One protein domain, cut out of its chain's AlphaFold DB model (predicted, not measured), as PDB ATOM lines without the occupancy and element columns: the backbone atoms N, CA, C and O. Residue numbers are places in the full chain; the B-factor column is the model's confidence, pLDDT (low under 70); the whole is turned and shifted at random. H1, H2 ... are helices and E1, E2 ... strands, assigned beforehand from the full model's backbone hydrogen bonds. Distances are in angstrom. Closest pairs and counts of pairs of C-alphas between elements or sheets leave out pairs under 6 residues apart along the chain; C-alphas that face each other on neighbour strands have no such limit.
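AT A GLANCE: This is residues 25 to 161 of the 163 residues of an uncharacterized protein of Bacteroidetes bacterium (UniProt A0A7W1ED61). A strongly twisted and curled sheet of five strands, E5 E4 E7 E8 E9, has the short pair E1 and E6 packed over part of one face, a small sandwich whose edges come near each other. Beyond one end of it the chain spreads loosely into long links and the short helices H1, H3 and H4, which touch no other helix; the pair E2 and E3 leads toward H1. The 137 printed residues run E1 E2 H1 E3 E4 E5 E6 E7 H2 H3 E8 E9 H4, four named helices and nine named strands; the three sheets are antiparallel. The class is mixed, helices and strands, with under half of the residues in named elements. The whole is compact, radius of gyration of the C-alphas 16.5 A, spanning 52 by 35 by 20 A.

IN THESE COORDINATES: Find C-alpha 25 at (-33.952, 18.679, -66.678), where E1, residues 25 to 28, begins; it runs on into E2, 30 to 32, at 14 degrees. Next come H1, 43 to 49, and E3, 52 to 54. Read on through E4, 59 to 64, 16.4 A long; E5, 69 to 73, 14.2 A; E6, 79 to 83, 13.0 A; and E7, 87 to 92, 16.4 A, beginning at (-46.442, 17.963, -65.755). Then follow H2, 94 to 97; H3, 112 to 118; E8, 124 to 128, 13.1 A; E9, 133 to 137, 13.2 A; and H4, 154 to 160, ending at (-30.449, 21.148, -25.835).

HOW THE PARTS SIT: Look first at E1 and E6, antiparallel, with N 27 and O 80 at 2.9 A. This pair and the five-strand sheet form a sandwich, two sheets face to face, 8.2 A between the centres of the facing parts. In the larger sheet, hairpin E4 and E5 has N 62 and O 70 at 2.8 A; E4 and E7 have N 63 and O 90 at 2.9 A; E7 and E8 have N 89 and O 126 at 2.8 A; hairpin E8 and E9 has N 127 and O 134 at 2.9 A. The closest C-alphas of E5 and E6, Ala 72 and Ile 80, are 6.4 A apart; those of E1 and E9, His 25 and Leu 133, 7.3 A. E2 and E3 pair with N 31 and O 53 at 2.8 A, and residues 31 to 32 of E2 also pair, parallel, with residues 141 to 142. H2 is on the sheet at a height of 8.2 A, only just over E4, with 3 of its 4 C-alphas there. H2 and H3 are close but not clearly touching, C-alphas of Arg 96 and Glu 118 at 6.7 A. In H1 and H3 every O i to N i+4 pair is within hydrogen-bond range, in H4 2 of 3, and H2 is too short for one.

THE WHOLE: The C-alphas farthest apart, Lys 130 and Gln 159, are 52.5 A apart. The printed part has no cut; its long links are H2 to H3 and E9 to H4. Mean pLDDT of the printed part is 94.0, and residue 37 alone is under 70.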
ATOM      1  N   HIS A  25     -33.640  17.385 -67.261       90.88
ATOM      2  CA  HIS A  25     -33.952  18.679 -66.678       90.88
ATOM      3  C   HIS A  25     -33.030  18.961 -65.497       90.88
ATOM      4  O   HIS A  25     -32.771  18.065 -64.692       90.88
ATOM      5  N   LYS A  26     -32.559  20.209 -65.407       95.19
ATOM      6  CA  LYS A  26     -31.723  20.713 -64.316       95.19
ATOM      7  C   LYS A  26     -32.567  21.609 -63.409       95.19
ATOM      8  O   LYS A  26     -32.984  22.685 -63.829       95.19
ATOM      9  N   ILE A  27     -32.836  21.151 -62.190       96.44
ATOM     10  CA  ILE A  27     -33.572  21.889 -61.150       96.44
ATOM     11  C   ILE A  27     -32.553  22.339 -60.106       96.44
ATOM     12  O   ILE A  27     -31.763  21.512 -59.656       96.44
ATOM     13  N   LYS A  28     -32.549  23.616 -59.721       97.12
ATOM     14  CA  LYS A  28     -31.583  24.158 -58.758       97.12
ATOM     15  C   LYS A  28     -32.242  24.255 -57.391       97.12
ATOM     16  O   LYS A  28     -33.263  24.916 -57.251       97.12
ATOM     17  N   VAL A  29     -31.646  23.632 -56.383       97.69
ATOM     18  CA  VAL A  29     -32.160  23.620 -55.012       97.69
ATOM     19  C   VAL A  29     -31.183  24.344 -54.096       97.69
ATOM     20  O   VAL A  29     -29.973  24.108 -54.128       97.69
ATOM     21  N   SER A  30     -31.716  25.236 -53.272       96.94
ATOM     22  CA  SER A  30     -30.950  26.024 -52.315       96.94
ATOM     23  C   SER A  30     -31.521  25.906 -50.906       96.94
ATOM     24  O   SER A  30     -32.677  25.528 -50.712       96.94
ATOM     25  N   CYS A  31     -30.694  26.221 -49.918       97.19
ATOM     26  CA  CYS A  31     -31.054  26.212 -48.511       97.19
ATOM     27  C   CYS A  31     -30.412  27.379 -47.763       97.19
ATOM     28  O   CYS A  31     -29.454  27.989 -48.233       97.19
ATOM     29  N   ILE A  32     -30.927  27.639 -46.571       96.44
ATOM     30  CA  ILE A  32     -30.330  28.508 -45.563       96.44
ATOM     31  C   ILE A  32     -29.849  27.596 -44.434       96.44
ATOM     32  O   ILE A  32     -30.543  26.645 -44.062       96.44
ATOM     33  N   GLN A  33     -28.649  27.847 -43.923       94.25
ATOM     34  CA  GLN A  33     -28.096  27.094 -42.804       94.25
ATOM     35  C   GLN A  33     -27.643  28.084 -41.733       94.25
ATOM     36  O   GLN A  33     -26.574  28.680 -41.900       94.25
ATOM     37  N   PRO A  34     -28.428  28.261 -40.656       93.31
ATOM     38  CA  PRO A  34     -28.027  29.120 -39.558       93.31
ATOM     39  C   PRO A  34     -26.761  28.586 -38.884       93.31
ATOM     40  O   PRO A  34     -26.389  27.415 -39.010       93.31
ATOM     41  N   TYR A  35     -26.104  29.463 -38.133       91.25
ATOM     42  CA  TYR A  35     -25.006  29.054 -37.276       91.25
ATOM     43  C   TYR A  35     -25.517  28.149 -36.146       91.25
ATOM     44  O   TYR A  35     -26.359  28.552 -35.346       91.25
ATOM     45  N   CYS A  36     -24.971  26.935 -36.077       86.62
ATOM     46  CA  CYS A  36     -25.344  25.899 -35.111       86.62
ATOM     47  C   CYS A  36     -24.189  25.536 -34.165       86.62
ATOM     48  O   CYS A  36     -23.984  24.361 -33.886       86.62
ATOM     49  N   GLY A  37     -23.370  26.496 -33.738       68.31
ATOM     50  CA  GLY A  37     -22.267  26.261 -32.793       68.31
ATOM     51  C   GLY A  37     -22.607  26.629 -31.342       68.31
ATOM     52  O   GLY A  37     -23.688  27.144 -31.071       68.31
ATOM     53  N   GLY A  38     -21.664  26.361 -30.426       75.88
ATOM     54  CA  GLY A  38     -21.813  26.478 -28.963       75.88
ATOM     55  C   GLY A  38     -21.048  27.624 -28.290       75.88
ATOM     56  O   GLY A  38     -20.752  27.550 -27.113       75.88
ATOM     57  N   ALA A  39     -20.689  28.661 -29.041       81.88
ATOM     58  CA  ALA A  39     -20.246  29.942 -28.489       81.88
ATOM     59  C   ALA A  39     -21.090  31.048 -29.126       81.88
ATOM     60  O   ALA A  39     -21.535  30.892 -30.271       81.88
ATOM     61  N   ARG A  40     -21.298  32.163 -28.412       87.50
ATOM     62  CA  ARG A  40     -22.095  33.296 -28.910       87.50
ATOM     63  C   ARG A  40     -21.564  33.760 -30.280       87.50
ATOM     64  O   ARG A  40     -20.407  34.175 -30.350       87.50
ATOM     65  N   PRO A  41     -22.374  33.712 -31.356       90.81
ATOM     66  CA  PRO A  41     -21.904  34.080 -32.686       90.81
ATOM     67  C   PRO A  41     -21.579  35.571 -32.760       90.81
ATOM     68  O   PRO A  41     -22.264  36.403 -32.154       90.81
ATOM     69  N   SER A  42     -20.557  35.918 -33.543       94.19
ATOM     70  CA  SER A  42     -20.332  37.308 -33.937       94.19
ATOM     71  C   SER A  42     -21.431  37.769 -34.911       94.19
ATOM     72  O   SER A  42     -22.063  36.932 -35.566       94.19
ATOM     73  N   PRO A  43     -21.659  39.087 -35.071       94.50
ATOM     74  CA  PRO A  43     -22.617  39.601 -36.054       94.50
ATOM     75  C   PRO A  43     -22.357  39.093 -37.482       94.50
ATOM     76  O   PRO A  43     -23.296  38.797 -38.217       94.50
ATOM     77  N   GLU A  44     -21.087  38.923 -37.859       94.00
ATOM     78  CA  GLU A  44     -20.696  38.395 -39.169       94.00
ATOM     79  C   GLU A  44     -21.133  36.940 -39.364       94.00
ATOM     80  O   GLU A  44     -21.593  36.570 -40.443       94.00
ATOM     81  N   MET A  45     -21.041  36.116 -38.316       92.12
ATOM     82  CA  MET A  45     -21.466  34.714 -38.357       92.12
ATOM     83  C   MET A  45     -22.987  34.577 -38.444       92.12
ATOM     84  O   MET A  45     -23.481  33.681 -39.128       92.12
ATOM     85  N   VAL A  46     -23.729  35.475 -37.786       91.38
ATOM     86  CA  VAL A  46     -25.191  35.546 -37.923       91.38
ATOM     87  C   VAL A  46     -25.558  35.879 -39.370       91.38
ATOM     88  O   VAL A  46     -26.304  35.129 -39.995       91.38
ATOM     89  N   ALA A  47     -24.951  36.925 -39.938       93.12
ATOM     90  CA  ALA A  47     -25.186  37.319 -41.327       93.12
ATOM     91  C   ALA A  47     -24.779  36.224 -42.335       93.12
ATOM     92  O   ALA A  47     -25.434  36.038 -43.360       93.12
ATOM     93  N   ASP A  48     -23.713  35.464 -42.065       92.94
ATOM     94  CA  ASP A  48     -23.301  34.336 -42.907       92.94
ATOM     95  C   ASP A  48     -24.295  33.162 -42.862       92.94
ATOM     96  O   ASP A  48     -24.499  32.479 -43.875       92.94
ATOM     97  N   GLY A  49     -24.951  32.949 -41.718       91.62
ATOM     98  CA  GLY A  49     -25.991  31.936 -41.536       91.62
ATOM     99  C   GLY A  49     -27.280  32.220 -42.315       91.62
ATOM    100  O   GLY A  49     -28.014  31.293 -42.654       91.62
ATOM    101  N   GLU A  50     -27.531  33.483 -42.658       91.75
ATOM    102  CA  GLU A  50     -28.696  33.913 -43.444       91.75
ATOM    103  C   GLU A  50     -28.478  33.791 -44.962       91.75
ATOM    104  O   GLU A  50     -29.426  33.872 -45.748       91.75
ATOM    105  N   LYS A  51     -27.234  33.556 -45.408       94.81
ATOM    106  CA  LYS A  51     -26.916  33.438 -46.836       94.81
ATOM    107  C   LYS A  51     -27.527  32.179 -47.448       94.81
ATOM    108  O   LYS A  51     -27.420  31.074 -46.914       94.81
ATOM    109  N   ILE A  52     -28.077  32.343 -48.649       95.25
ATOM    110  CA  ILE A  52     -28.571  31.238 -49.471       95.25
ATOM    111  C   ILE A  52     -27.380  30.432 -50.004       95.25
ATOM    112  O   ILE A  52     -26.500  30.963 -50.681       95.25
ATOM    113  N   ARG A  53     -27.387  29.125 -49.742       96.00
ATOM    114  CA  ARG A  53     -26.371  28.158 -50.176       96.00
ATOM    115  C   ARG A  53     -26.984  27.103 -51.086       96.00
ATOM    116  O   ARG A  53     -28.197  26.906 -51.106       96.00
ATOM    117  N   ALA A  54     -26.143  26.415 -51.847       97.19
ATOM    118  CA  ALA A  54     -26.571  25.244 -52.600       97.19
ATOM    119  C   ALA A  54     -26.991  24.120 -51.638       97.19
ATOM    120  O   ALA A  54     -26.306  23.850 -50.650       97.19
ATOM    121  N   TYR A  55     -28.102  23.442 -51.933       97.44
ATOM    122  CA  TYR A  55     -28.545  22.289 -51.153       97.44
ATOM    123  C   TYR A  55     -27.783  21.050 -51.620       97.44
ATOM    124  O   TYR A  55     -28.279  20.285 -52.440       97.44
ATOM    125  N   VAL A  56     -26.537  20.904 -51.180       97.50
ATOM    126  CA  VAL A  56     -25.564  19.960 -51.750       97.50
ATOM    127  C   VAL A  56     -25.713  18.548 -51.190       97.50
ATOM    128  O   VAL A  56     -25.812  18.357 -49.980       97.50
ATOM    129  N   GLU A  57     -25.667  17.548 -52.075       97.31
ATOM    130  CA  GLU A  57     -25.632  16.126 -51.719       97.31
ATOM    131  C   GLU A  57     -26.792  15.631 -50.838       97.31
ATOM    132  O   GLU A  57     -26.679  14.653 -50.092       97.31
ATOM    133  N   LYS A  58     -27.952  16.269 -50.946       97.38
ATOM    134  CA  LYS A  58     -29.153  15.906 -50.196       97.38
ATOM    135  C   LYS A  58     -30.173  15.233 -51.100       97.38
ATOM    136  O   LYS A  58     -30.239  15.479 -52.300       97.38
ATOM    137  N   THR A  59     -30.977  14.358 -50.507       97.75
ATOM    138  CA  THR A  59     -32.088  13.720 -51.218       97.75
ATOM    139  C   THR A  59     -33.297  14.644 -51.213       97.75
ATOM    140  O   THR A  59     -33.643  15.203 -50.177       97.75
ATOM    141  N   VAL A  60     -33.960  14.756 -52.357       98.19
ATOM    142  CA  VAL A  60     -35.230  15.459 -52.545       98.19
ATOM    143  C   VAL A  60     -36.256  14.464 -53.064       98.19
ATOM    144  O   VAL A  60     -35.952  13.650 -53.940       98.19
ATOM    145  N   ILE A  61     -37.475  14.535 -52.534       98.50
ATOM    146  CA  ILE A  61     -38.607  13.739 -53.009       98.50
ATOM    147  C   ILE A  61     -39.409  14.568 -54.004       98.50
ATOM    148  O   ILE A  61     -39.748  15.713 -53.719       98.50
ATOM    149  N   LEU A  62     -39.719  13.990 -55.161       98.25
ATOM    150  CA  LEU A  62     -40.525  14.606 -56.206       98.25
ATOM    151  C   LEU A  62     -41.863  13.873 -56.285       98.25
ATOM    152  O   LEU A  62     -41.899  12.662 -56.500       98.25
ATOM    153  N   VAL A  63     -42.962  14.606 -56.150       98.31
ATOM    154  CA  VAL A  63     -44.318  14.062 -56.254       98.31
ATOM    155  C   VAL A  63     -45.025  14.754 -57.408       98.31
ATOM    156  O   VAL A  63     -45.258  15.959 -57.366       98.31
ATOM    157  N   SER A  64     -45.348  14.001 -58.457       97.56
ATOM    158  CA  SER A  64     -46.119  14.529 -59.590       97.56
ATOM    159  C   SER A  64     -47.578  14.790 -59.209       97.56
ATOM    160  O   SER A  64     -48.108  14.137 -58.309       97.56
ATOM    161  N   GLU A  65     -48.275  15.641 -59.964       96.19
ATOM    162  CA  GLU A  65     -49.733  15.845 -59.833       96.19
ATOM    163  C   GLU A  65     -50.546  14.543 -59.919       96.19
ATOM    164  O   GLU A  65     -51.608  14.425 -59.319       96.19
ATOM    165  N   LYS A  66     -50.027  13.532 -60.627       95.25
ATOM    166  CA  LYS A  66     -50.652  12.205 -60.756       95.25
ATOM    167  C   LYS A  66     -50.360  11.281 -59.567       95.25
ATOM    168  O   LYS A  66     -50.608  10.083 -59.656       95.25
ATOM    169  N   GLY A  67     -49.741  11.795 -58.507       95.38
ATOM    170  CA  GLY A  67     -49.361  11.033 -57.320       95.38
ATOM    171  C   GLY A  67     -48.159  10.103 -57.509       95.38
ATOM    172  O   GLY A  67     -47.826   9.361 -56.591       95.38
ATOM    173  N   LYS A  68     -47.474  10.121 -58.665       96.94
ATOM    174  CA  LYS A  68     -46.228   9.351 -58.838       96.94
ATOM    175  C   LYS A  68     -45.107   9.978 -58.025       96.94
ATOM    176  O   LYS A  68     -44.884  11.184 -58.137       96.94
ATOM    177  N   VAL A  69     -44.412   9.140 -57.270       97.69
ATOM    178  CA  VAL A  69     -43.345   9.526 -56.350       97.69
ATOM    179  C   VAL A  69     -42.013   9.078 -56.925       97.69
ATOM    180  O   VAL A  69     -41.886   7.959 -57.420       97.69
ATOM    181  N   ASP A  70     -41.028   9.955 -56.852       97.12
ATOM    182  CA  ASP A  70     -39.653   9.684 -57.236       97.12
ATOM    183  C   ASP A  70     -38.700  10.415 -56.273       97.12
ATOM    184  O   ASP A  70     -39.127  11.237 -55.462       97.12
ATOM    185  N   SER A  71     -37.404  10.133 -56.344       97.38
ATOM    186  CA  SER A  71     -36.390  10.815 -55.537       97.38
ATOM    187  C   SER A  71     -35.140  11.130 -56.346       97.38
ATOM    188  O   SER A  71     -34.845  10.476 -57.349       97.38
ATOM    189  N   ALA A  72     -34.402  12.160 -55.951       97.81
ATOM    190  CA  ALA A  72     -33.117  12.484 -56.553       97.81
ATOM    191  C   ALA A  72     -32.161  13.054 -55.508       97.81
ATOM    192  O   ALA A  72     -32.590  13.771 -54.606       97.81
ATOM    193  N   LYS A  73     -30.869  12.760 -55.654       98.19
ATOM    194  CA  LYS A  73     -29.809  13.410 -54.882       98.19
ATOM    195  C   LYS A  73     -29.337  14.650 -55.645       98.19
ATOM    196  O   LYS A  73     -29.145  14.574 -56.860       98.19
ATOM    197  N   THR A  74     -29.181  15.772 -54.957       98.25
ATOM    198  CA  THR A  74     -28.556  16.973 -55.518       98.25
ATOM    199  C   THR A  74     -27.051  16.778 -55.695       98.25
ATOM    200  O   THR A  74     -26.413  16.046 -54.936       98.25
ATOM    201  N   ASP A  75     -26.476  17.430 -56.702       97.94
ATOM    202  CA  ASP A  75     -25.030  17.451 -56.937       97.94
ATOM    203  C   ASP A  75     -24.297  18.472 -56.041       97.94
ATOM    204  O   ASP A  75     -24.893  19.122 -55.176       97.94
ATOM    205  N   LYS A  76     -22.982  18.604 -56.258       97.38
ATOM    206  CA  LYS A  76     -22.091  19.543 -55.553       97.38
ATOM    207  C   LYS A  76     -22.483  21.019 -55.688       97.38
ATOM    208  O   LYS A  76     -22.072  21.835 -54.874       97.38
ATOM    209  N   ASP A  77     -23.284  21.345 -56.697       97.31
ATOM    210  CA  ASP A  77     -23.749  22.696 -57.000       97.31
ATOM    211  C   ASP A  77     -25.235  22.874 -56.618       97.31
ATOM    212  O   ASP A  77     -25.853  23.894 -56.936       97.31
ATOM    213  N   GLY A  78     -25.830  21.877 -55.947       97.50
ATOM    214  CA  GLY A  78     -27.225  21.880 -55.508       97.50
ATOM    215  C   GLY A  78     -28.232  21.581 -56.617       97.50
ATOM    216  O   GLY A  78     -29.407  21.915 -56.471       97.50
ATOM    217  N   ASN A  79     -27.820  20.981 -57.738       98.06
ATOM    218  CA  ASN A  79     -28.735  20.685 -58.839       98.06
ATOM    219  C   ASN A  79     -29.235  19.243 -58.823       98.06
ATOM    220  O   ASN A  79     -28.493  18.301 -58.553       98.06
ATOM    221  N   ILE A  80     -30.493  19.067 -59.208       97.44
ATOM    222  CA  ILE A  80     -31.088  17.783 -59.566       97.44
ATOM    223  C   ILE A  80     -31.060  17.674 -61.088       97.44
ATOM    224  O   ILE A  80     -31.683  18.481 -61.777       97.44
ATOM    225  N   ASN A  81     -30.384  16.650 -61.604       95.12
ATOM    226  CA  ASN A  81     -30.354  16.328 -63.029       95.12
ATOM    227  C   ASN A  81     -31.228  15.092 -63.266       95.12
ATOM    228  O   ASN A  81     -30.806  13.967 -62.986       95.12
ATOM    229  N   LYS A  82     -32.474  15.286 -63.721       93.62
ATOM    230  CA  LYS A  82     -33.443  14.184 -63.843       93.62
ATOM    231  C   LYS A  82     -34.309  14.251 -65.098       93.62
ATOM    232  O   LYS A  82     -34.751  15.315 -65.520       93.62
ATOM    233  N   LYS A  83     -34.580  13.080 -65.685       92.88
ATOM    234  CA  LYS A  83     -35.524  12.913 -66.798       92.88
ATOM    235  C   LYS A  83     -36.955  12.851 -66.270       92.88
ATOM    236  O   LYS A  83     -37.413  11.794 -65.838       92.88
ATOM    237  N   LEU A  84     -37.657  13.976 -66.323       91.69
ATOM    238  CA  LEU A  84     -39.044  14.094 -65.876       91.69
ATOM    239  C   LEU A  84     -40.007  14.075 -67.067       91.69
ATOM    240  O   LEU A  84     -39.670  14.498 -68.170       91.69
ATOM    241  N   ALA A  85     -41.204  13.532 -66.853       92.44
ATOM    242  CA  ALA A  85     -42.289  13.668 -67.821       92.44
ATOM    243  C   ALA A  85     -42.924  15.060 -67.696       92.44
ATOM    244  O   ALA A  85     -42.858  15.668 -66.631       92.44
ATOM    245  N   ILE A  86     -43.585  15.518 -68.760       93.69
ATOM    246  CA  ILE A  86     -44.379  16.754 -68.751       93.69
ATOM    247  C   ILE A  86     -45.423  16.701 -67.630       93.69
ATOM    248  O   ILE A  86     -46.095  15.679 -67.453       93.69
ATOM    249  N   GLY A  87     -45.550  17.806 -66.901       95.25
ATOM    250  CA  GLY A  87     -46.442  17.963 -65.755       95.25
ATOM    251  C   GLY A  87     -45.791  18.762 -64.631       95.25
ATOM    252  O   GLY A  87     -44.639  19.192 -64.746       95.25
ATOM    253  N   THR A  88     -46.530  18.937 -63.540       97.44
ATOM    254  CA  THR A  88     -46.046  19.639 -62.348       97.44
ATOM    255  C   THR A  88     -45.619  18.654 -61.266       97.44
ATOM    256  O   THR A  88     -46.219  17.586 -61.087       97.44
ATOM    257  N   TYR A  89     -44.567  19.019 -60.542       97.94
ATOM    258  CA  TYR A  89     -43.985  18.248 -59.455       97.94
ATOM    259  C   TYR A  89     -43.832  19.126 -58.224       97.94
ATOM    260  O   TYR A  89     -43.239  20.200 -58.295       97.94
ATOM    261  N   LYS A  90     -44.295  18.622 -57.085       98.31
ATOM    262  CA  LYS A  90     -44.019  19.197 -55.771       98.31
ATOM    263  C   LYS A  90     -42.793  18.522 -55.182       98.31
ATOM    264  O   LYS A  90     -42.694  17.291 -55.191       98.31
ATOM    265  N   LEU A  91     -41.860  19.329 -54.698       98.44
ATOM    266  CA  LEU A  91     -40.600  18.881 -54.128       98.44
ATOM    267  C   LEU A  91     -40.650  18.994 -52.605       98.44
ATOM    268  O   LEU A  91     -41.002  20.033 -52.041       98.44
ATOM    269  N   PHE A  92     -40.276  17.906 -51.942       98.25
ATOM    270  CA  PHE A  92     -40.314  17.776 -50.492       98.25
ATOM    271  C   PHE A  92     -38.950  17.372 -49.948       98.25
ATOM    272  O   PHE A  92     -38.211  16.596 -50.561       98.25
ATOM    273  N   GLU A  93     -38.648  17.854 -48.745       97.50
ATOM    274  CA  GLU A  93     -37.600  17.254 -47.930       97.50
ATOM    275  C   GLU A  93     -38.048  15.847 -47.487       97.50
ATOM    276  O   GLU A  93     -39.229  15.654 -47.171       97.50
ATOM    277  N   PRO A  94     -37.140  14.856 -47.415       97.25
ATOM    278  CA  PRO A  94     -37.502  13.487 -47.052       97.25
ATOM    279  C   PRO A  94     -38.232  13.380 -45.710       97.25
ATOM    280  O   PRO A  94     -39.185  12.613 -45.593       97.25
ATOM    281  N   TRP A  95     -37.827  14.161 -44.702       96.25
ATOM    282  CA  TRP A  95     -38.460  14.122 -43.383       96.25
ATOM    283  C   TRP A  95     -39.922  14.587 -43.425       96.25
ATOM    284  O   TRP A  95     -40.762  13.984 -42.760       96.25
ATOM    285  N   ARG A  96     -40.257  15.575 -44.267       96.69
ATOM    286  CA  ARG A  96     -41.645  16.017 -44.467       96.69
ATOM    287  C   ARG A  96     -42.474  14.948 -45.157       96.69
ATOM    288  O   ARG A  96     -43.527  14.564 -44.658       96.69
ATOM    289  N   TYR A  97     -41.963  14.418 -46.266       97.81
ATOM    290  CA  TYR A  97     -42.682  13.428 -47.064       97.81
ATOM    291  C   TYR A  97     -42.945  12.123 -46.290       97.81
ATOM    292  O   TYR A  97     -44.066  11.615 -46.277       97.81
ATOM    293  N   TYR A  98     -41.930  11.605 -45.591       97.19
ATOM    294  CA  TYR A  98     -42.038  10.368 -44.812       97.19
ATOM    295  C   TYR A  98     -42.587  10.571 -43.395       97.19
ATOM    296  O   TYR A  98     -42.585   9.620 -42.615       97.19
ATOM    297  N   LYS A  99     -43.062  11.780 -43.059       96.62
ATOM    298  CA  LYS A  99     -43.647  12.113 -41.750       96.62
ATOM    299  C   LYS A  99     -42.718  11.766 -40.579       96.62
ATOM    300  O   LYS A  99     -43.117  11.139 -39.600       96.62
ATOM    301  N   LYS A 100     -41.448  12.146 -40.717       95.62
ATOM    302  CA  LYS A 100     -40.399  12.003 -39.700       95.62
ATOM    303  C   LYS A 100     -40.070  13.363 -39.087       95.62
ATOM    304  O   LYS A 100     -40.471  14.402 -39.602       95.62
ATOM    305  N   THR A 101     -39.331  13.362 -37.989       94.06
ATOM    306  CA  THR A 101     -38.701  14.570 -37.441       94.06
ATOM    307  C   THR A 101     -37.487  14.945 -38.297       94.06
ATOM    308  O   THR A 101     -36.876  14.078 -38.927       94.06
ATOM    309  N   GLN A 102     -37.141  16.234 -38.357       89.38
ATOM    310  CA  GLN A 102     -36.038  16.721 -39.201       89.38
ATOM    311  C   GLN A 102     -34.680  16.121 -38.798       89.38
ATOM    312  O   GLN A 102     -33.876  15.780 -39.663       89.38
ATOM    313  N   SER A 103     -34.451  15.959 -37.496       85.44
ATOM    314  CA  SER A 103     -33.227  15.416 -36.895       85.44
ATOM    315  C   SER A 103     -33.230  13.890 -36.738       85.44
ATOM    316  O   SER A 103     -32.196  13.313 -36.420       85.44
ATOM    317  N   GLY A 104     -34.369  13.220 -36.956       86.69
ATOM    318  CA  GLY A 104     -34.536  11.796 -36.637       86.69
ATOM    319  C   GLY A 104     -34.810  11.510 -35.155       86.69
ATOM    320  O   GLY A 104     -34.926  10.347 -34.775       86.69
ATOM    321  N   ASP A 105     -34.960  12.553 -34.338       91.00
ATOM    322  CA  ASP A 105     -35.318  12.459 -32.924       91.00
ATOM    323  C   ASP A 105     -36.709  11.851 -32.698       91.00
ATOM    324  O   ASP A 105     -37.560  11.799 -33.595       91.00
ATOM    325  N   ALA A 106     -36.973  11.431 -31.461       94.06
ATOM    326  CA  ALA A 106     -38.248  10.843 -31.083       94.06
ATOM    327  C   ALA A 106     -39.401  11.852 -31.232       94.06
ATOM    328  O   ALA A 106     -39.361  12.945 -30.680       94.06
ATOM    329  N   ILE A 107     -40.491  11.450 -31.899       94.94
ATOM    330  CA  ILE A 107     -41.680  12.300 -32.130       94.94
ATOM    331  C   ILE A 107     -42.271  12.864 -30.823       94.94
ATOM    332  O   ILE A 107     -42.890  13.921 -30.845       94.94
ATOM    333  N   LYS A 108     -42.087  12.181 -29.685       95.50
ATOM    334  CA  LYS A 108     -42.565  12.643 -28.368       95.50
ATOM    335  C   LYS A 108     -41.946  13.978 -27.925       95.50
ATOM    336  O   LYS A 108     -42.546  14.653 -27.100       95.50
ATOM    337  N   ASP A 109     -40.789  14.339 -28.478       96.06
ATOM    338  CA  ASP A 109     -40.078  15.580 -28.168       96.06
ATOM    339  C   ASP A 109     -40.649  16.781 -28.952       96.06
ATOM    340  O   ASP A 109     -40.179  17.906 -28.799       96.06
ATOM    341  N   PHE A 110     -41.660  16.553 -29.801       96.88
ATOM    342  CA  PHE A 110     -42.217  17.533 -30.728       96.88
ATOM    343  C   PHE A 110     -43.729  17.699 -30.550       96.88
ATOM    344  O   PHE A 110     -44.458  16.756 -30.230       96.88
ATOM    345  N   ASP A 111     -44.217  18.898 -30.858       97.38
ATOM    346  CA  ASP A 111     -45.637  19.174 -31.019       97.38
ATOM    347  C   ASP A 111     -46.180  18.458 -32.270       97.38
ATOM    348  O   ASP A 111     -45.774  18.716 -33.410       97.38
ATOM    349  N   LYS A 112     -47.124  17.537 -32.053       96.31
ATOM    350  CA  LYS A 112     -47.686  16.689 -33.112       96.31
ATOM    351  C   LYS A 112     -48.563  17.458 -34.102       96.31
ATOM    352  O   LYS A 112     -48.576  17.100 -35.280       96.31
ATOM    353  N   GLU A 113     -49.305  18.472 -33.661       97.31
ATOM    354  CA  GLU A 113     -50.182  19.252 -34.546       97.31
ATOM    355  C   GLU A 113     -49.364  20.199 -35.429       97.31
ATOM    356  O   GLU A 113     -49.610  20.315 -36.638       97.31
ATOM    357  N   CYS A 114     -48.303  20.775 -34.867       97.19
ATOM    358  CA  CYS A 114     -47.292  21.500 -35.619       97.19
ATOM    359  C   CYS A 114     -46.617  20.589 -36.660       97.19
ATOM    360  O   CYS A 114     -46.583  20.940 -37.842       97.19
ATOM    361  N   LEU A 115     -46.169  19.380 -36.280       96.75
ATOM    362  CA  LEU A 115     -45.543  18.435 -37.221       96.75
ATOM    363  C   LEU A 115     -46.472  18.057 -38.379       96.75
ATOM    364  O   LEU A 115     -46.048  18.051 -39.535       96.75
ATOM    365  N   LYS A 116     -47.757  17.795 -38.106       97.06
ATOM    366  CA  LYS A 116     -48.758  17.530 -39.156       97.06
ATOM    367  C   LYS A 116     -48.877  18.682 -40.154       97.06
ATOM    368  O   LYS A 116     -49.193  18.439 -41.319       97.06
ATOM    369  N   THR A 117     -48.657  19.916 -39.706       96.94
ATOM    370  CA  THR A 117     -48.665  21.107 -40.560       96.94
ATOM    371  C   THR A 117     -47.376  21.206 -41.372       96.94
ATOM    372  O   THR A 117     -47.440  21.386 -42.587       96.94
ATOM    373  N   GLU A 118     -46.216  20.998 -40.747       95.62
ATOM    374  CA  GLU A 118     -44.914  20.973 -41.428       95.62
ATOM    375  C   GLU A 118     -44.828  19.888 -42.509       95.62
ATOM    376  O   GLU A 118     -44.370  20.153 -43.619       95.62
ATOM    377  N   TRP A 119     -45.328  18.680 -42.241       96.81
ATOM    378  CA  TRP A 119     -45.282  17.559 -43.189       96.81
ATOM    379  C   TRP A 119     -46.100  17.782 -44.465       96.81
ATOM    380  O   TRP A 119     -45.876  17.103 -45.466       96.81
ATOM    381  N   LYS A 120     -47.034  18.739 -44.466       95.88
ATOM    382  CA  LYS A 120     -47.801  19.118 -45.665       95.88
ATOM    383  C   LYS A 120     -47.046  20.098 -46.569       95.88
ATOM    384  O   LYS A 120     -47.442  20.281 -47.722       95.88
ATOM    385  N   LYS A 121     -45.984  20.738 -46.071       96.06
ATOM    386  CA  LYS A 121     -45.237  21.762 -46.808       96.06
ATOM    387  C   LYS A 121     -44.317  21.120 -47.849       96.06
ATOM    388  O   LYS A 121     -43.485  20.276 -47.528       96.06
ATOM    389  N   HIS A 122     -44.444  21.559 -49.095       97.25
ATOM    390  CA  HIS A 122     -43.407  21.416 -50.118       97.25
ATOM    391  C   HIS A 122     -42.568  22.693 -50.111       97.25
ATOM    392  O   HIS A 122     -43.052  23.748 -49.704       97.25
ATOM    393  N   PHE A 123     -41.304  22.599 -50.513       97.44
ATOM    394  CA  PHE A 123     -40.423  23.772 -50.559       97.44
ATOM    395  C   PHE A 123     -40.389  24.409 -51.955       97.44
ATOM    396  O   PHE A 123     -40.067  25.586 -52.103       97.44
ATOM    397  N   MET A 124     -40.730  23.637 -52.986       97.56
ATOM    398  CA  MET A 124     -40.677  24.072 -54.375       97.56
ATOM    399  C   MET A 124     -41.692  23.315 -55.222       97.56
ATOM    400  O   MET A 124     -41.948  22.127 -55.004       97.56
ATOM    401  N   GLU A 125     -42.198  23.993 -56.239       98.00
ATOM    402  CA  GLU A 125     -42.969  23.421 -57.328       98.00
ATOM    403  C   GLU A 125     -42.212  23.609 -58.651       98.00
ATOM    404  O   GLU A 125     -41.636  24.666 -58.926       98.00
ATOM    405  N   VAL A 126     -42.170  22.557 -59.469       97.12
ATOM    406  CA  VAL A 126     -41.512  22.568 -60.778       97.12
ATOM    407  C   VAL A 126     -42.496  22.131 -61.848       97.12
ATOM    408  O   VAL A 126     -43.032  21.025 -61.787       97.12
ATOM    409  N   THR A 127     -42.672  22.962 -62.870       97.12
ATOM    410  CA  THR A 127     -43.513  22.655 -64.030       97.12
ATOM    411  C   THR A 127     -42.636  22.349 -65.235       97.12
ATOM    412  O   THR A 127     -41.819  23.169 -65.659       97.12
ATOM    413  N   ILE A 128     -42.817  21.154 -65.797       94.56
ATOM    414  CA  ILE A 128     -42.114  20.679 -66.987       94.56
ATOM    415  C   ILE A 128     -43.060  20.743 -68.178       94.56
ATOM    416  O   ILE A 128     -44.091  20.067 -68.193       94.56
ATOM    417  N   THR A 129     -42.691  21.507 -69.203       91.88
ATOM    418  CA  THR A 129     -43.389  21.540 -70.496       91.88
ATOM    419  C   THR A 129     -42.530  20.886 -71.586       91.88
ATOM    420  O   THR A 129     -41.445  20.366 -71.325       91.88
ATOM    421  N   LYS A 130     -43.000  20.882 -72.843       86.06
ATOM    422  CA  LYS A 130     -42.230  20.339 -73.981       86.06
ATOM    423  C   LYS A 130     -40.899  21.075 -74.211       86.06
ATOM    424  O   LYS A 130     -39.939  20.473 -74.704       86.06
ATOM    425  N   SER A 131     -40.858  22.370 -73.903       82.00
ATOM    426  CA  SER A 131     -39.743  23.267 -74.228       82.00
ATOM    427  C   SER A 131     -39.115  23.930 -73.007       82.00
ATOM    428  O   SER A 131     -37.957  24.330 -73.090       82.00
ATOM    429  N   THR A 132     -39.830  24.032 -71.886       88.19
ATOM    430  CA  THR A 132     -39.403  24.830 -70.733       88.19
ATOM    431  C   THR A 132     -39.499  24.072 -69.415       88.19
ATOM    432  O   THR A 132     -40.251  23.105 -69.263       88.19
ATOM    433  N   LEU A 133     -38.711  24.548 -68.456       93.31
ATOM    434  CA  LEU A 133     -38.775  24.191 -67.050       93.31
ATOM    435  C   LEU A 133     -38.971  25.481 -66.260       93.31
ATOM    436  O   LEU A 133     -38.167  26.403 -66.389       93.31
ATOM    437  N   THR A 134     -40.014  25.523 -65.439       95.88
ATOM    438  CA  THR A 134     -40.299  26.643 -64.537       95.88
ATOM    439  C   THR A 134     -40.150  26.165 -63.100       95.88
ATOM    440  O   THR A 134     -40.648  25.095 -62.761       95.88
ATOM    441  N   GLN A 135     -39.457  26.944 -62.268       96.25
ATOM    442  CA  GLN A 135     -39.272  26.668 -60.842       96.25
ATOM    443  C   GLN A 135     -39.939  27.772 -60.038       96.25
ATOM    444  O   GLN A 135     -39.683  28.953 -60.277       96.25
ATOM    445  N   LYS A 136     -40.764  27.380 -59.075       96.12
ATOM    446  CA  LYS A 136     -41.381  28.278 -58.111       96.12
ATOM    447  C   LYS A 136     -40.989  27.817 -56.714       96.12
ATOM    448  O   LYS A 136     -41.330  26.713 -56.305       96.12
ATOM    449  N   SER A 137     -40.251  28.652 -55.995       92.56
ATOM    450  CA  SER A 137     -39.922  28.401 -54.591       92.56
ATOM    451  C   SER A 137     -41.088  28.855 -53.720       92.56
ATOM    452  O   SER A 137     -41.434  30.034 -53.742       92.56
ATOM    453  N   ASP A 138     -41.685  27.939 -52.957       91.00
ATOM    454  CA  ASP A 138     -42.795  28.260 -52.050       91.00
ATOM    455  C   ASP A 138     -42.310  28.484 -50.613       91.00
ATOM    456  O   ASP A 138     -42.891  29.266 -49.864       91.00
ATOM    457  N   SER A 139     -41.239  27.806 -50.192       89.19
ATOM    458  CA  SER A 139     -40.632  27.996 -48.870       89.19
ATOM    459  C   SER A 139     -39.145  27.649 -48.909       89.19
ATOM    460  O   SER A 139     -38.780  26.660 -49.543       89.19
ATOM    461  N   PRO A 140     -38.268  28.411 -48.234       90.44
ATOM    462  CA  PRO A 140     -36.858  28.058 -48.169       90.44
ATOM    463  C   PRO A 140     -36.667  26.755 -47.387       90.44
ATOM    464  O   PRO A 140     -37.358  26.491 -46.402       90.44
ATOM    465  N   ILE A 141     -35.692  25.950 -47.809       95.81
ATOM    466  CA  ILE A 141     -35.182  24.861 -46.975       95.81
ATOM    467  C   ILE A 141     -34.293  25.488 -45.907       95.81
ATOM    468  O   ILE A 141     -33.320  26.164 -46.245       95.81
ATOM    469  N   ILE A 142     -34.600  25.241 -44.636       94.88
ATOM    470  CA  ILE A 142     -33.784  25.694 -43.510       94.88
ATOM    471  C   ILE A 142     -33.186  24.463 -42.832       94.88
ATOM    472  O   ILE A 142     -33.906  23.596 -42.328       94.88
ATOM    473  N   LEU A 143     -31.857  24.371 -42.842       93.81
ATOM    474  CA  LEU A 143     -31.105  23.326 -42.152       93.81
ATOM    475  C   LEU A 143     -30.967  23.688 -40.671       93.81
ATOM    476  O   LEU A 143     -29.918  24.154 -40.237       93.81
ATOM    477  N   ASN A 144     -32.056  23.514 -39.924       92.31
ATOM    478  CA  ASN A 144     -32.130  23.895 -38.517       92.31
ATOM    479  C   ASN A 144     -31.099  23.155 -37.656       92.31
ATOM    480  O   ASN A 144     -30.759  21.994 -37.904       92.31
ATOM    481  N   CYS A 145     -30.659  23.830 -36.599       89.25
ATOM    482  CA  CYS A 145     -29.850  23.234 -35.547       89.25
ATOM    483  C   CYS A 145     -30.683  22.223 -34.745       89.25
ATOM    484  O   CYS A 145     -31.909  22.329 -34.677       89.25
ATOM    485  N   SER A 146     -30.038  21.254 -34.093       87.31
ATOM    486  CA  SER A 146     -30.739  20.196 -33.346       87.31
ATOM    487  C   SER A 146     -31.602  20.721 -32.187       87.31
ATOM    488  O   SER A 146     -32.601  20.095 -31.835       87.31
ATOM    489  N   TRP A 147     -31.240  21.870 -31.613       87.25
ATOM    490  CA  TRP A 147     -31.980  22.557 -30.545       87.25
ATOM    491  C   TRP A 147     -33.034  23.549 -31.042       87.25
ATOM    492  O   TRP A 147     -33.805  24.060 -30.233       87.25
ATOM    493  N   ASP A 148     -33.086  23.829 -32.344       89.75
ATOM    494  CA  ASP A 148     -34.083  24.727 -32.940       89.75
ATOM    495  C   ASP A 148     -34.819  24.072 -34.111       89.75
ATOM    496  O   ASP A 148     -35.260  24.711 -35.065       89.75
ATOM    497  N   ALA A 149     -34.959  22.748 -34.044       92.69
ATOM    498  CA  ALA A 149     -35.779  22.014 -34.985       92.69
ATOM    499  C   ALA A 149     -37.242  22.516 -34.926       92.69
ATOM    500  O   ALA A 149     -37.753  22.863 -33.851       92.69
ATOM    501  N   PRO A 150     -37.953  22.540 -36.066       92.81
ATOM    502  CA  PRO A 150     -39.326  23.004 -36.124       92.81
ATOM    503  C   PRO A 150     -40.203  22.084 -35.281       92.81
ATOM    504  O   PRO A 150     -40.012  20.867 -35.264       92.81
ATOM    505  N   CYS A 151     -41.181  22.673 -34.595       95.31
ATOM    506  CA  CYS A 151     -42.109  21.965 -33.714       95.31
ATOM    507  C   CYS A 151     -41.466  21.280 -32.496       95.31
ATOM    508  O   CYS A 151     -42.167  20.546 -31.805       95.31
ATOM    509  N   LEU A 152     -40.172  21.482 -32.216       95.25
ATOM    510  CA  LEU A 152     -39.544  20.957 -31.003       95.25
ATOM    511  C   LEU A 152     -40.188  21.613 -29.773       95.25
ATOM    512  O   LEU A 152     -40.358  22.835 -29.747       95.25
ATOM    513  N   LEU A 153     -40.563  20.811 -28.774       95.69
ATOM    514  CA  LEU A 153     -41.185  21.315 -27.548       95.69
ATOM    515  C   LEU A 153     -40.213  22.226 -26.795       95.69
ATOM    516  O   LEU A 153     -39.025  21.923 -26.695       95.69
ATOM    517  N   GLU A 154     -40.722  23.312 -26.210       92.31
ATOM    518  CA  GLU A 154     -39.883  24.302 -25.520       92.31
ATOM    519  C   GLU A 154     -39.067  23.680 -24.378       92.31
ATOM    520  O   GLU A 154     -37.887  23.977 -24.215       92.31
ATOM    521  N   SER A 155     -39.659  22.730 -23.646       92.38
ATOM    522  CA  SER A 155     -38.959  21.977 -22.598       92.38
ATOM    523  C   SER A 155     -37.721  21.243 -23.120       92.38
ATOM    524  O   SER A 155     -36.721  21.150 -22.415       92.38
ATOM    525  N   ILE A 156     -37.764  20.761 -24.363       92.62
ATOM    526  CA  ILE A 156     -36.646  20.082 -25.019       92.62
ATOM    527  C   ILE A 156     -35.664  21.096 -25.615       92.62
ATOM    528  O   ILE A 156     -34.453  20.878 -25.550       92.62
ATOM    529  N   LYS A 157     -36.149  22.227 -26.147       88.81
ATOM    530  CA  LYS A 157     -35.293  23.318 -26.646       88.81
ATOM    531  C   LYS A 157     -34.354  23.839 -25.562       88.81
ATOM    532  O   LYS A 157     -33.160  23.979 -25.811       88.81
ATOM    533  N   VAL A 158     -34.878  24.080 -24.359       86.38
ATOM    534  CA  VAL A 158     -34.089  24.562 -23.213       86.38
ATOM    535  C   VAL A 158     -32.999  23.562 -22.823       86.38
ATOM    536  O   VAL A 158     -31.870  23.966 -22.582       86.38
ATOM    537  N   GLN A 159     -33.301  22.260 -22.830       85.25
ATOM    538  CA  GLN A 159     -32.336  21.213 -22.468       85.25
ATOM    539  C   GLN A 159     -31.189  21.046 -23.472       85.25
ATOM    540  O   GLN A 159     -30.128  20.550 -23.108       85.25
ATOM    541  N   ARG A 160     -31.411  21.389 -24.745       83.69
ATOM    542  CA  ARG A 160     -30.449  21.148 -25.835       83.69
ATOM    543  C   ARG A 160     -29.692  22.391 -26.278       83.69
ATOM    544  O   ARG A 160     -28.803  22.275 -27.121       83.69
ATOM    545  N   ARG A 161     -30.075  23.570 -25.789       80.00
ATOM    546  CA  ARG A 161     -29.422  24.820 -26.168       80.00
ATOM    547  C   ARG A 161     -27.968  24.777 -25.676       80.00
ATOM    548  O   ARG A 161     -27.763  24.503 -24.498       80.00
TER     549      ARG A 161